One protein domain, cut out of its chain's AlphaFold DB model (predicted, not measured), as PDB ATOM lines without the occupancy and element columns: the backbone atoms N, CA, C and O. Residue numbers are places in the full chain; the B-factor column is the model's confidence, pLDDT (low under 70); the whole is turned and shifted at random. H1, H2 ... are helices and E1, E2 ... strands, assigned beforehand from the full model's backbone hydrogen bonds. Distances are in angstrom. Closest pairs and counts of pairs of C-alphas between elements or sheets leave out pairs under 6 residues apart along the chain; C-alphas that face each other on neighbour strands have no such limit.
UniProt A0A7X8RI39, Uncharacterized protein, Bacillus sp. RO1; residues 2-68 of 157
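This is residues 2 to 68 of the 157 residues of an uncharacterized protein of Bacillus sp. RO1 (UniProt A0A7X8RI39). A strongly twisted sheet of four short strands has one helix, H1, over one of its faces, and no named helix over the other. A long loop, residues 9 to 21, joins E1 to E2 and reaches away past the ends of these strands, while residues 59 to 66 of the closing stretch stick out from the body. The printed part has 67 residues, with one named helix and four named strands in the order E1, E2, E3, H1, E4; under half of its residues are in named elements, and the class is mixed, helices and strands. The sheet is mixed, in the order E3, E2, E1, E4, with E1 and E4 parallel and the other neighbours antiparallel. The whole is compact, with a radius of gyration of the C-alphas of 12.1 A and spans of 34 by 31 by 18 A.

Find C-alpha 4 at (-31.375, 46.945, -28.827); here E1 begins, residues 4 to 8, 13.7 A long. Past the loop, look at E2, residues 22 to 26, 13.3 A, and then E3, residues 29 to 33, 13.5 A. H1, residues 36 to 45, starts with C-alpha 36 at (-26.658, 38.721, -18.184) and runs 14.2 A. E4, residues 50 to 54, 13.2 A, ends with C-alpha 54 at (-25.034, 50.420, -21.029).

Start with E1 and E2, a hairpin at 163 degrees, where N 7 and O 23 are 2.8 A apart, within hydrogen-bond range. E2 and E3 form the next hairpin, at 154 degrees, with N 24 and O 31 at 2.8 A; E1, E2 and E3 are a meander, each strand the antiparallel neighbour of the one before. On the other side of E1 you find E4, parallel to it at 28 degrees, with N 54 and O 6 at 2.8 A. The edge strands E3 and E4 are apart. H1 is on the sheet at a height of 8.2 A, over E2 and E1, and runs along the strands, at 6 degrees to E2 on the local plane. The closest C-alphas of H1 and E2 are those of Ala 39 and Thr 24, 6.1 A apart. Every O i to N i+4 pair in H1 is within hydrogen-bond range. E3, H1 and E4 make a split strand-helix-strand unit, two strands of one sheet that are not neighbours, with a helix between them along the chain and with E2 and E1 between them in the sheet; its crossover is right-handed.

The C-alphas of Pro 17 and Ala 65 are the two farthest apart, 35.6 A. The printed part has no cut; the link from E1 to E2 is long, and the other three are tight. Residues 59 to 66 stand free. The mean pLDDT of the printed part is 82.3, and residues 10 to 19 and 64 to 65 are under 70.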
ATOM      1  N   LYS A   2     -33.729  46.556 -35.657       70.38
ATOM      2  CA  LYS A   2     -34.282  46.744 -34.303       70.38
ATOM      3  C   LYS A   2     -33.203  47.339 -33.409       70.38
ATOM      4  O   LYS A   2     -32.092  46.809 -33.378       70.38
ATOM      5  N   GLU A   3     -33.507  48.431 -32.724       82.44
ATOM      6  CA  GLU A   3     -32.561  49.032 -31.790       82.44
ATOM      7  C   GLU A   3     -32.616  48.260 -30.473       82.44
ATOM      8  O   GLU A   3     -33.686  48.099 -29.883       82.44
ATOM      9  N   ALA A   4     -31.464  47.760 -30.026       91.44
ATOM     10  CA  ALA A   4     -31.375  46.945 -28.827       91.44
ATOM     11  C   ALA A   4     -30.332  47.475 -27.846       91.44
ATOM     12  O   ALA A   4     -29.183  47.759 -28.203       91.44
ATOM     13  N   LYS A   5     -30.731  47.556 -26.578       93.06
ATOM     14  CA  LYS A   5     -29.889  48.020 -25.471       93.06
ATOM     15  C   LYS A   5     -29.946  47.020 -24.324       93.06
ATOM     16  O   LYS A   5     -31.012  46.485 -24.019       93.06
ATOM     17  N   LEU A   6     -28.801  46.782 -23.693       92.38
ATOM     18  CA  LEU A   6     -28.673  46.001 -22.467       92.38
ATOM     19  C   LEU A   6     -28.190  46.922 -21.351       92.38
ATOM     20  O   LEU A   6     -27.058  47.398 -21.403       92.38
ATOM     21  N   TYR A   7     -29.025  47.141 -20.343       88.88
ATOM     22  CA  TYR A   7     -28.691  47.922 -19.156       88.88
ATOM     23  C   TYR A   7     -28.280  47.007 -18.005       88.88
ATOM     24  O   TYR A   7     -28.806  45.900 -17.874       88.88
ATOM     25  N   PHE A   8     -27.388  47.501 -17.153       82.19
ATOM     26  CA  PHE A   8     -27.121  46.946 -15.827       82.19
ATOM     27  C   PHE A   8     -27.643  47.908 -14.755       82.19
ATOM     28  O   PHE A   8     -27.417  49.113 -14.868       82.19
ATOM     29  N   PHE A   9     -28.329  47.387 -13.735       71.06
ATOM     30  CA  PHE A   9     -28.735  48.192 -12.585       71.06
ATOM     31  C   PHE A   9     -27.553  48.421 -11.651       71.06
ATOM     32  O   PHE A   9     -27.012  47.493 -11.058       71.06
ATOM     33  N   ASP A  10     -27.196  49.683 -11.489       61.44
ATOM     34  CA  ASP A  10     -26.243  50.170 -10.502       61.44
ATOM     35  C   ASP A  10     -26.846  50.244  -9.085       61.44
ATOM     36  O   ASP A  10     -26.108  50.101  -8.112       61.44
ATOM     37  N   TYR A  11     -28.175  50.364  -8.958       61.19
ATOM     38  CA  TYR A  11     -28.885  50.380  -7.672       61.19
ATOM     39  C   TYR A  11     -30.189  49.569  -7.755       61.19
ATOM     40  O   TYR A  11     -31.170  50.067  -8.318       61.19
ATOM     41  N   PRO A  12     -30.244  48.327  -7.238       60.03
ATOM     42  CA  PRO A  12     -31.518  47.632  -7.096       60.03
ATOM     43  C   PRO A  12     -32.422  48.419  -6.134       60.03
ATOM     44  O   PRO A  12     -31.957  48.934  -5.118       60.03
ATOM     45  N   ASP A  13     -33.707  48.542  -6.470       58.34
ATOM     46  CA  ASP A  13     -34.701  49.203  -5.616       58.34
ATOM     47  C   ASP A  13     -34.835  48.416  -4.297       58.34
ATOM     48  O   ASP A  13     -35.264  47.259  -4.336       58.34
ATOM     49  N   PRO A  14     -34.492  49.008  -3.136       58.62
ATOM     50  CA  PRO A  14     -34.484  48.301  -1.857       58.62
ATOM     51  C   PRO A  14     -35.880  47.856  -1.393       58.62
ATOM     52  O   PRO A  14     -35.979  47.041  -0.480       58.62
ATOM     53  N   ASN A  15     -36.958  48.361  -2.007       67.06
ATOM     54  CA  ASN A  15     -38.338  48.029  -1.653       67.06
ATOM     55  C   ASN A  15     -39.012  47.075  -2.654       67.06
ATOM     56  O   ASN A  15     -40.198  46.769  -2.499       67.06
ATOM     57  N   ARG A  16     -38.303  46.605  -3.693       58.03
ATOM     58  CA  ARG A  16     -38.852  45.656  -4.675       58.03
ATOM     59  C   ARG A  16     -38.296  44.248  -4.458       58.03
ATOM     60  O   ARG A  16     -37.087  44.064  -4.514       58.03
ATOM     61  N   PRO A  17     -39.156  43.223  -4.334       57.12
ATOM     62  CA  PRO A  17     -38.735  41.839  -4.110       57.12
ATOM     63  C   PRO A  17     -38.163  41.143  -5.360       57.12
ATOM     64  O   PRO A  17     -38.142  39.919  -5.420       57.12
ATOM     65  N   ILE A  18     -37.734  41.884  -6.387       56.16
ATOM     66  CA  ILE A  18     -37.241  41.299  -7.637       56.16
ATOM     67  C   ILE A  18     -35.836  41.831  -7.907       56.16
ATOM     68  O   ILE A  18     -35.666  42.966  -8.353       56.16
ATOM     69  N   GLU A  19     -34.830  40.991  -7.660       65.81
ATOM     70  CA  GLU A  19     -33.418  41.257  -7.960       65.81
ATOM     71  C   GLU A  19     -33.132  41.174  -9.473       65.81
ATOM     72  O   GLU A  19     -32.286  40.416  -9.946       65.81
ATOM     73  N   CYS A  20     -33.850  41.952 -10.280       70.06
ATOM     74  CA  CYS A  20     -33.498  42.131 -11.683       70.06
ATOM     75  C   CYS A  20     -32.176  42.904 -11.761       70.06
ATOM     76  O   CYS A  20     -32.105  44.041 -11.301       70.06
ATOM     77  N   LYS A  21     -31.139  42.316 -12.367       83.50
ATOM     78  CA  LYS A  21     -29.818  42.957 -12.536       83.50
ATOM     79  C   LYS A  21     -29.622  43.532 -13.930       83.50
ATOM     80  O   LYS A  21     -28.852  44.476 -14.107       83.50
ATOM     81  N   TYR A  22     -30.331  42.983 -14.913       88.31
ATOM     82  CA  TYR A  22     -30.183  43.332 -16.317       88.31
ATOM     83  C   TYR A  22     -31.531  43.677 -16.947       88.31
ATOM     84  O   TYR A  22     -32.550  43.054 -16.648       88.31
ATOM     85  N   ILE A  23     -31.536  44.654 -17.853       91.19
ATOM     86  CA  ILE A  23     -32.724  45.037 -18.626       91.19
ATOM     87  C   ILE A  23     -32.379  45.012 -20.105       91.19
ATOM     88  O   ILE A  23     -31.435  45.669 -20.536       91.19
ATOM     89  N   THR A  24     -33.178  44.310 -20.893       93.25
ATOM     90  CA  THR A  24     -33.139  44.390 -22.353       93.25
ATOM     91  C   THR A  24     -34.217  45.347 -22.838       93.25
ATOM     92  O   THR A  24     -35.383  45.147 -22.506       93.25
ATOM     93  N   SER A  25     -33.847  46.330 -23.651       93.12
ATOM     94  CA  SER A  25     -34.775  47.220 -24.354       93.12
ATOM     95  C   SER A  25     -34.743  46.900 -25.841       93.12
ATOM     96  O   SER A  25     -33.672  46.990 -26.439       93.12
ATOM     97  N   ILE A  26     -35.891  46.560 -26.429       93.19
ATOM     98  CA  ILE A  26     -36.062  46.375 -27.879       93.19
ATOM     99  C   ILE A  26     -37.217  47.265 -28.321       93.19
ATOM    100  O   ILE A  26     -38.316  47.125 -27.788       93.19
ATOM    101  N   ASP A  27     -36.964  48.179 -29.257       90.44
ATOM    102  CA  ASP A  27     -37.984  49.097 -29.792       90.44
ATOM    103  C   ASP A  27     -38.760  49.843 -28.671       90.44
ATOM    104  O   ASP A  27     -39.972  50.028 -28.729       90.44
ATOM    105  N   GLY A  28     -38.054  50.225 -27.597       85.75
ATOM    106  CA  GLY A  28     -38.607  50.918 -26.423       85.75
ATOM    107  C   GLY A  28     -39.275  50.023 -25.366       85.75
ATOM    108  O   GLY A  28     -39.653  50.520 -24.305       85.75
ATOM    109  N   ILE A  29     -39.398  48.714 -25.605       89.44
ATOM    110  CA  ILE A  29     -40.011  47.763 -24.668       89.44
ATOM    111  C   ILE A  29     -38.940  47.125 -23.780       89.44
ATOM    112  O   ILE A  29     -38.054  46.414 -24.263       89.44
ATOM    113  N   ASN A  30     -39.074  47.317 -22.467       90.69
ATOM    114  CA  ASN A  30     -38.151  46.795 -21.462       90.69
ATOM    115  C   ASN A  30     -38.578  45.415 -20.941       90.69
ATOM    116  O   ASN A  30     -39.720  45.222 -20.536       90.69
ATOM    117  N   ASN A  31     -37.632  44.476 -20.903       90.38
ATOM    118  CA  ASN A  31     -37.759  43.170 -20.252       90.38
ATOM    119  C   ASN A  31     -36.616  42.986 -19.253       90.38
ATOM    120  O   ASN A  31     -35.495  43.424 -19.514       90.38
ATOM    121  N   TYR A  32     -36.898  42.342 -18.127       89.38
ATOM    122  CA  TYR A  32     -35.987  42.269 -16.992       89.38
ATOM    123  C   TYR A  32     -35.453  40.854 -16.796       89.38
ATOM    124  O   TYR A  32     -36.191  39.886 -16.957       89.38
ATOM    125  N   HIS A  33     -34.179  40.756 -16.420       88.56
ATOM    126  CA  HIS A  33     -33.460  39.497 -16.270       88.56
ATOM    127  C   HIS A  33     -32.574  39.538 -15.025       88.56
ATOM    128  O   HIS A  33     -31.936  40.549 -14.718       88.56
ATOM    129  N   GLU A  34     -32.501  38.418 -14.315       85.56
ATOM    130  CA  GLU A  34     -31.604  38.254 -13.167       85.56
ATOM    131  C   GLU A  34     -30.140  38.117 -13.621       85.56
ATOM    132  O   GLU A  34     -29.225  38.638 -12.982       85.56
ATOM    133  N   LYS A  35     -29.911  37.451 -14.759       86.25
ATOM    134  CA  LYS A  35     -28.581  37.129 -15.287       86.25
ATOM    135  C   LYS A  35     -28.334  37.778 -16.642       86.25
ATOM    136  O   LYS A  35     -29.253  37.980 -17.439       86.25
ATOM    137  N   LYS A  36     -27.066  38.090 -16.921       88.19
ATOM    138  CA  LYS A  36     -26.658  38.721 -18.184       88.19
ATOM    139  C   LYS A  36     -26.890  37.775 -19.356       88.19
ATOM    140  O   LYS A  36     -27.256  38.207 -20.442       88.19
ATOM    141  N   GLU A  37     -26.649  36.491 -19.137       88.50
ATOM    142  CA  GLU A  37     -26.770  35.444 -20.139       88.50
ATOM    143  C   GLU A  37     -28.194  35.352 -20.675       88.50
ATOM    144  O   GLU A  37     -28.389  35.387 -21.890       88.50
ATOM    145  N   ASP A  38     -29.171  35.319 -19.769       88.56
ATOM    146  CA  ASP A  38     -30.594  35.260 -20.103       88.56
ATOM    147  C   ASP A  38     -31.021  36.501 -20.899       88.56
ATOM    148  O   ASP A  38     -31.677  36.386 -21.935       88.56
ATOM    149  N   ALA A  39     -30.544  37.681 -20.491       91.94
ATOM    150  CA  ALA A  39     -30.773  38.929 -21.211       91.94
ATOM    151  C   ALA A  39     -30.220  38.887 -22.648       91.94
ATOM    152  O   ALA A  39     -30.906  39.244 -23.605       91.94
ATOM    153  N   LEU A  40     -28.977  38.435 -22.827       92.94
ATOM    154  CA  LEU A  40     -28.343  38.366 -24.146       92.94
ATOM    155  C   LEU A  40     -29.010  37.336 -25.060       92.94
ATOM    156  O   LEU A  40     -29.181  37.588 -26.254       92.94
ATOM    157  N   LEU A  41     -29.416  36.193 -24.509       90.81
ATOM    158  CA  LEU A  41     -30.146  35.171 -25.255       90.81
ATOM    159  C   LEU A  41     -31.528  35.655 -25.664       90.81
ATOM    160  O   LEU A  41     -31.911  35.445 -26.810       90.81
ATOM    161  N   TYR A  42     -32.226  36.370 -24.783       92.31
ATOM    162  CA  TYR A  42     -33.497  37.002 -25.111       92.31
ATOM    163  C   TYR A  42     -33.368  37.983 -26.285       92.31
ATOM    164  O   TYR A  42     -34.192  37.960 -27.200       92.31
ATOM    165  N   LEU A  43     -32.321  38.819 -26.306       93.12
ATOM    166  CA  LEU A  43     -32.047  39.698 -27.450       93.12
ATOM    167  C   LEU A  43     -31.871  38.875 -28.734       93.12
ATOM    168  O   LEU A  43     -32.546  39.128 -29.736       93.12
ATOM    169  N   PHE A  44     -31.011  37.858 -28.683       91.88
ATOM    170  CA  PHE A  44     -30.746  36.981 -29.820       91.88
ATOM    171  C   PHE A  44     -32.022  36.276 -30.327       91.88
ATOM    172  O   PHE A  44     -32.295  36.288 -31.529       91.88
ATOM    173  N   ASP A  45     -32.864  35.757 -29.425       89.88
ATOM    174  CA  ASP A  45     -34.165  35.131 -29.724       89.88
ATOM    175  C   ASP A  45     -35.137  36.057 -30.450       89.88
ATOM    176  O   ASP A  45     -35.954  35.615 -31.260       89.88
ATOM    177  N   LYS A  46     -35.059  37.361 -30.180       91.56
ATOM    178  CA  LYS A  46     -35.905  38.380 -30.817       91.56
ATOM    179  C   LYS A  46     -35.350  38.887 -32.150       91.56
ATOM    180  O   LYS A  46     -35.915  39.828 -32.730       91.56
ATOM    181  N   GLY A  47     -34.295  38.246 -32.657       90.25
ATOM    182  CA  GLY A  47     -33.649  38.561 -33.928       90.25
ATOM    183  C   GLY A  47     -32.717  39.767 -33.853       90.25
ATOM    184  O   GLY A  47     -32.445  40.389 -34.877       90.25
ATOM    185  N   VAL A  48     -32.256  40.134 -32.655       93.12
ATOM    186  CA  VAL A  48     -31.263  41.197 -32.483       93.12
ATOM    187  C   VAL A  48     -29.885  40.652 -32.847       93.12
ATOM    188  O   VAL A  48     -29.403  39.700 -32.236       93.12
ATOM    189  N   THR A  49     -29.236  41.287 -33.820       92.31
ATOM    190  CA  THR A  49     -27.871  40.952 -34.255       92.31
ATOM    191  C   THR A  49     -26.811  41.855 -33.639       92.31
ATOM    192  O   THR A  49     -25.643  41.494 -33.614       92.31
ATOM    193  N   ALA A  50     -27.189  43.023 -33.116       93.38
ATOM    194  CA  ALA A  50     -26.274  43.937 -32.452       93.38
ATOM    195  C   ALA A  50     -26.967  44.665 -31.299       93.38
ATOM    196  O   ALA A  50     -28.137  45.023 -31.407       93.38
ATOM    197  N   TYR A  51     -26.245  44.894 -30.206       94.19
ATOM    198  CA  TYR A  51     -26.751  45.602 -29.034       94.19
ATOM    199  C   TYR A  51     -25.690  46.520 -28.430       94.19
ATOM    200  O   TYR A  51     -24.487  46.310 -28.587       94.19
ATOM    201  N   GLN A  52     -26.136  47.532 -27.694       92.94
ATOM    202  CA  GLN A  52     -25.260  48.378 -26.884       92.94
ATOM    203  C   GLN A  52     -25.332  47.959 -25.417       92.94
ATOM    204  O   GLN A  52     -26.424  47.835 -24.862       92.94
ATOM    205  N   PHE A  53     -24.177  47.754 -24.781       90.94
ATOM    206  CA  PHE A  53     -24.115  47.520 -23.338       90.94
ATOM    207  C   PHE A  53     -23.955  48.847 -22.598       90.94
ATOM    208  O   PHE A  53     -22.966  49.560 -22.789       90.94
ATOM    209  N   LEU A  54     -24.927  49.164 -21.751       88.69
ATOM    210  CA  LEU A  54     -25.034  50.420 -21.029       88.69
ATOM    211  C   LEU A  54     -24.896  50.166 -19.526       88.69
ATOM    212  O   LEU A  54     -25.596  49.345 -18.941       88.69
ATOM    213  N   THR A  55     -23.995  50.908 -18.891       83.81
ATOM    214  CA  THR A  55     -23.756  50.867 -17.439       83.81
ATOM    215  C   THR A  55     -24.502  51.975 -16.696       83.81
ATOM    216  O   THR A  55     -24.326  52.134 -15.497       83.81
ATOM    217  N   LYS A  56     -25.244  52.809 -17.428       78.88
ATOM    218  CA  LYS A  56     -26.067  53.925 -16.948       78.88
ATOM    219  C   LYS A  56     -27.093  54.272 -18.025       78.88
ATOM    220  O   LYS A  56     -26.983  53.792 -19.154       78.88
ATOM    221  N   LYS A  57     -28.067  55.131 -17.715       76.75
ATOM    222  CA  LYS A  57     -29.009  55.644 -18.724       76.75
ATOM    223  C   LYS A  57     -28.271  56.338 -19.872       76.75
ATOM    224  O   LYS A  57     -27.247  56.984 -19.652       76.75
ATOM    225  N   GLU A  58     -28.805  56.220 -21.081       78.44
ATOM    226  CA  GLU A  58     -28.201  56.780 -22.297       78.44
ATOM    227  C   GLU A  58     -27.977  58.296 -22.200       78.44
ATOM    228  O   GLU A  58     -26.891  58.774 -22.518       78.44
ATOM    229  N   GLU A  59     -28.942  59.031 -21.640       80.62
ATOM    230  CA  GLU A  59     -28.854  60.477 -21.371       80.62
ATOM    231  C   GLU A  59     -27.647  60.874 -20.498       80.62
ATOM    232  O   GLU A  59     -27.146  61.993 -20.582       80.62
ATOM    233  N   ASN A  60     -27.114  59.937 -19.704       81.19
ATOM    234  CA  ASN A  60     -25.974  60.172 -18.818       81.19
ATOM    235  C   ASN A  60     -24.615  59.989 -19.523       81.19
ATOM    236  O   ASN A  60     -23.551  60.126 -18.892       81.19
ATOM    237  N   TYR A  61     -24.592  59.629 -20.810       80.56
ATOM    238  CA  TYR A  61     -23.368  59.570 -21.603       80.56
ATOM    239  C   TYR A  61     -23.078  60.931 -22.242       80.56
ATOM    240  O   TYR A  61     -23.835  61.433 -23.058       80.56
ATOM    241  N   LYS A  62     -21.903  61.511 -21.946       78.00
ATOM    242  CA  LYS A  62     -21.470  62.798 -22.536       78.00
ATOM    243  C   LYS A  62     -21.383  62.770 -24.073       78.00
ATOM    244  O   LYS A  62     -21.392  63.826 -24.693       78.00
ATOM    245  N   LYS A  63     -21.190  61.586 -24.674       77.62
ATOM    246  CA  LYS A  63     -21.087  61.365 -26.128       77.62
ATOM    247  C   LYS A  63     -21.598  59.963 -26.488       77.62
ATOM    248  O   LYS A  63     -20.870  58.991 -26.282       77.62
ATOM    249  N   ASN A  64     -22.788  59.869 -27.083       68.56
ATOM    250  CA  ASN A  64     -23.406  58.590 -27.477       68.56
ATOM    251  C   ASN A  64     -22.571  57.814 -28.509       68.56
ATOM    252  O   ASN A  64     -22.503  56.592 -28.456       68.56
ATOM    253  N   ALA A  65     -21.829  58.519 -29.370       64.44
ATOM    254  CA  ALA A  65     -20.943  57.917 -30.371       64.44
ATOM    255  C   ALA A  65     -19.794  57.062 -29.786       64.44
ATOM    256  O   ALA A  65     -19.079  56.406 -30.536       64.44
ATOM    257  N   LYS A  66     -19.575  57.088 -28.464       71.81
ATOM    258  CA  LYS A  66     -18.548  56.277 -27.789       71.81
ATOM    259  C   LYS A  66     -19.087  54.989 -27.165       71.81
ATOM    260  O   LYS A  66     -18.310  54.247 -26.570       71.81
ATOM    261  N   ILE A  67     -20.392  54.741 -27.249       83.31
ATOM    262  CA  ILE A  67     -20.990  53.521 -26.713       83.31
ATOM    263  C   ILE A  67     -20.633  52.368 -27.651       83.31
ATOM    264  O   ILE A  67     -20.903  52.421 -28.849       83.31
ATOM    265  N   LEU A  68     -20.000  51.335 -27.097       86.94
ATOM    266  CA  LEU A  68     -19.581  50.172 -27.866       86.94
ATOM    267  C   LEU A  68     -20.803  49.353 -28.283       86.94
ATOM    268  O   LEU A  68     -21.638  48.983 -27.452       86.94
TER     269      LEU A  68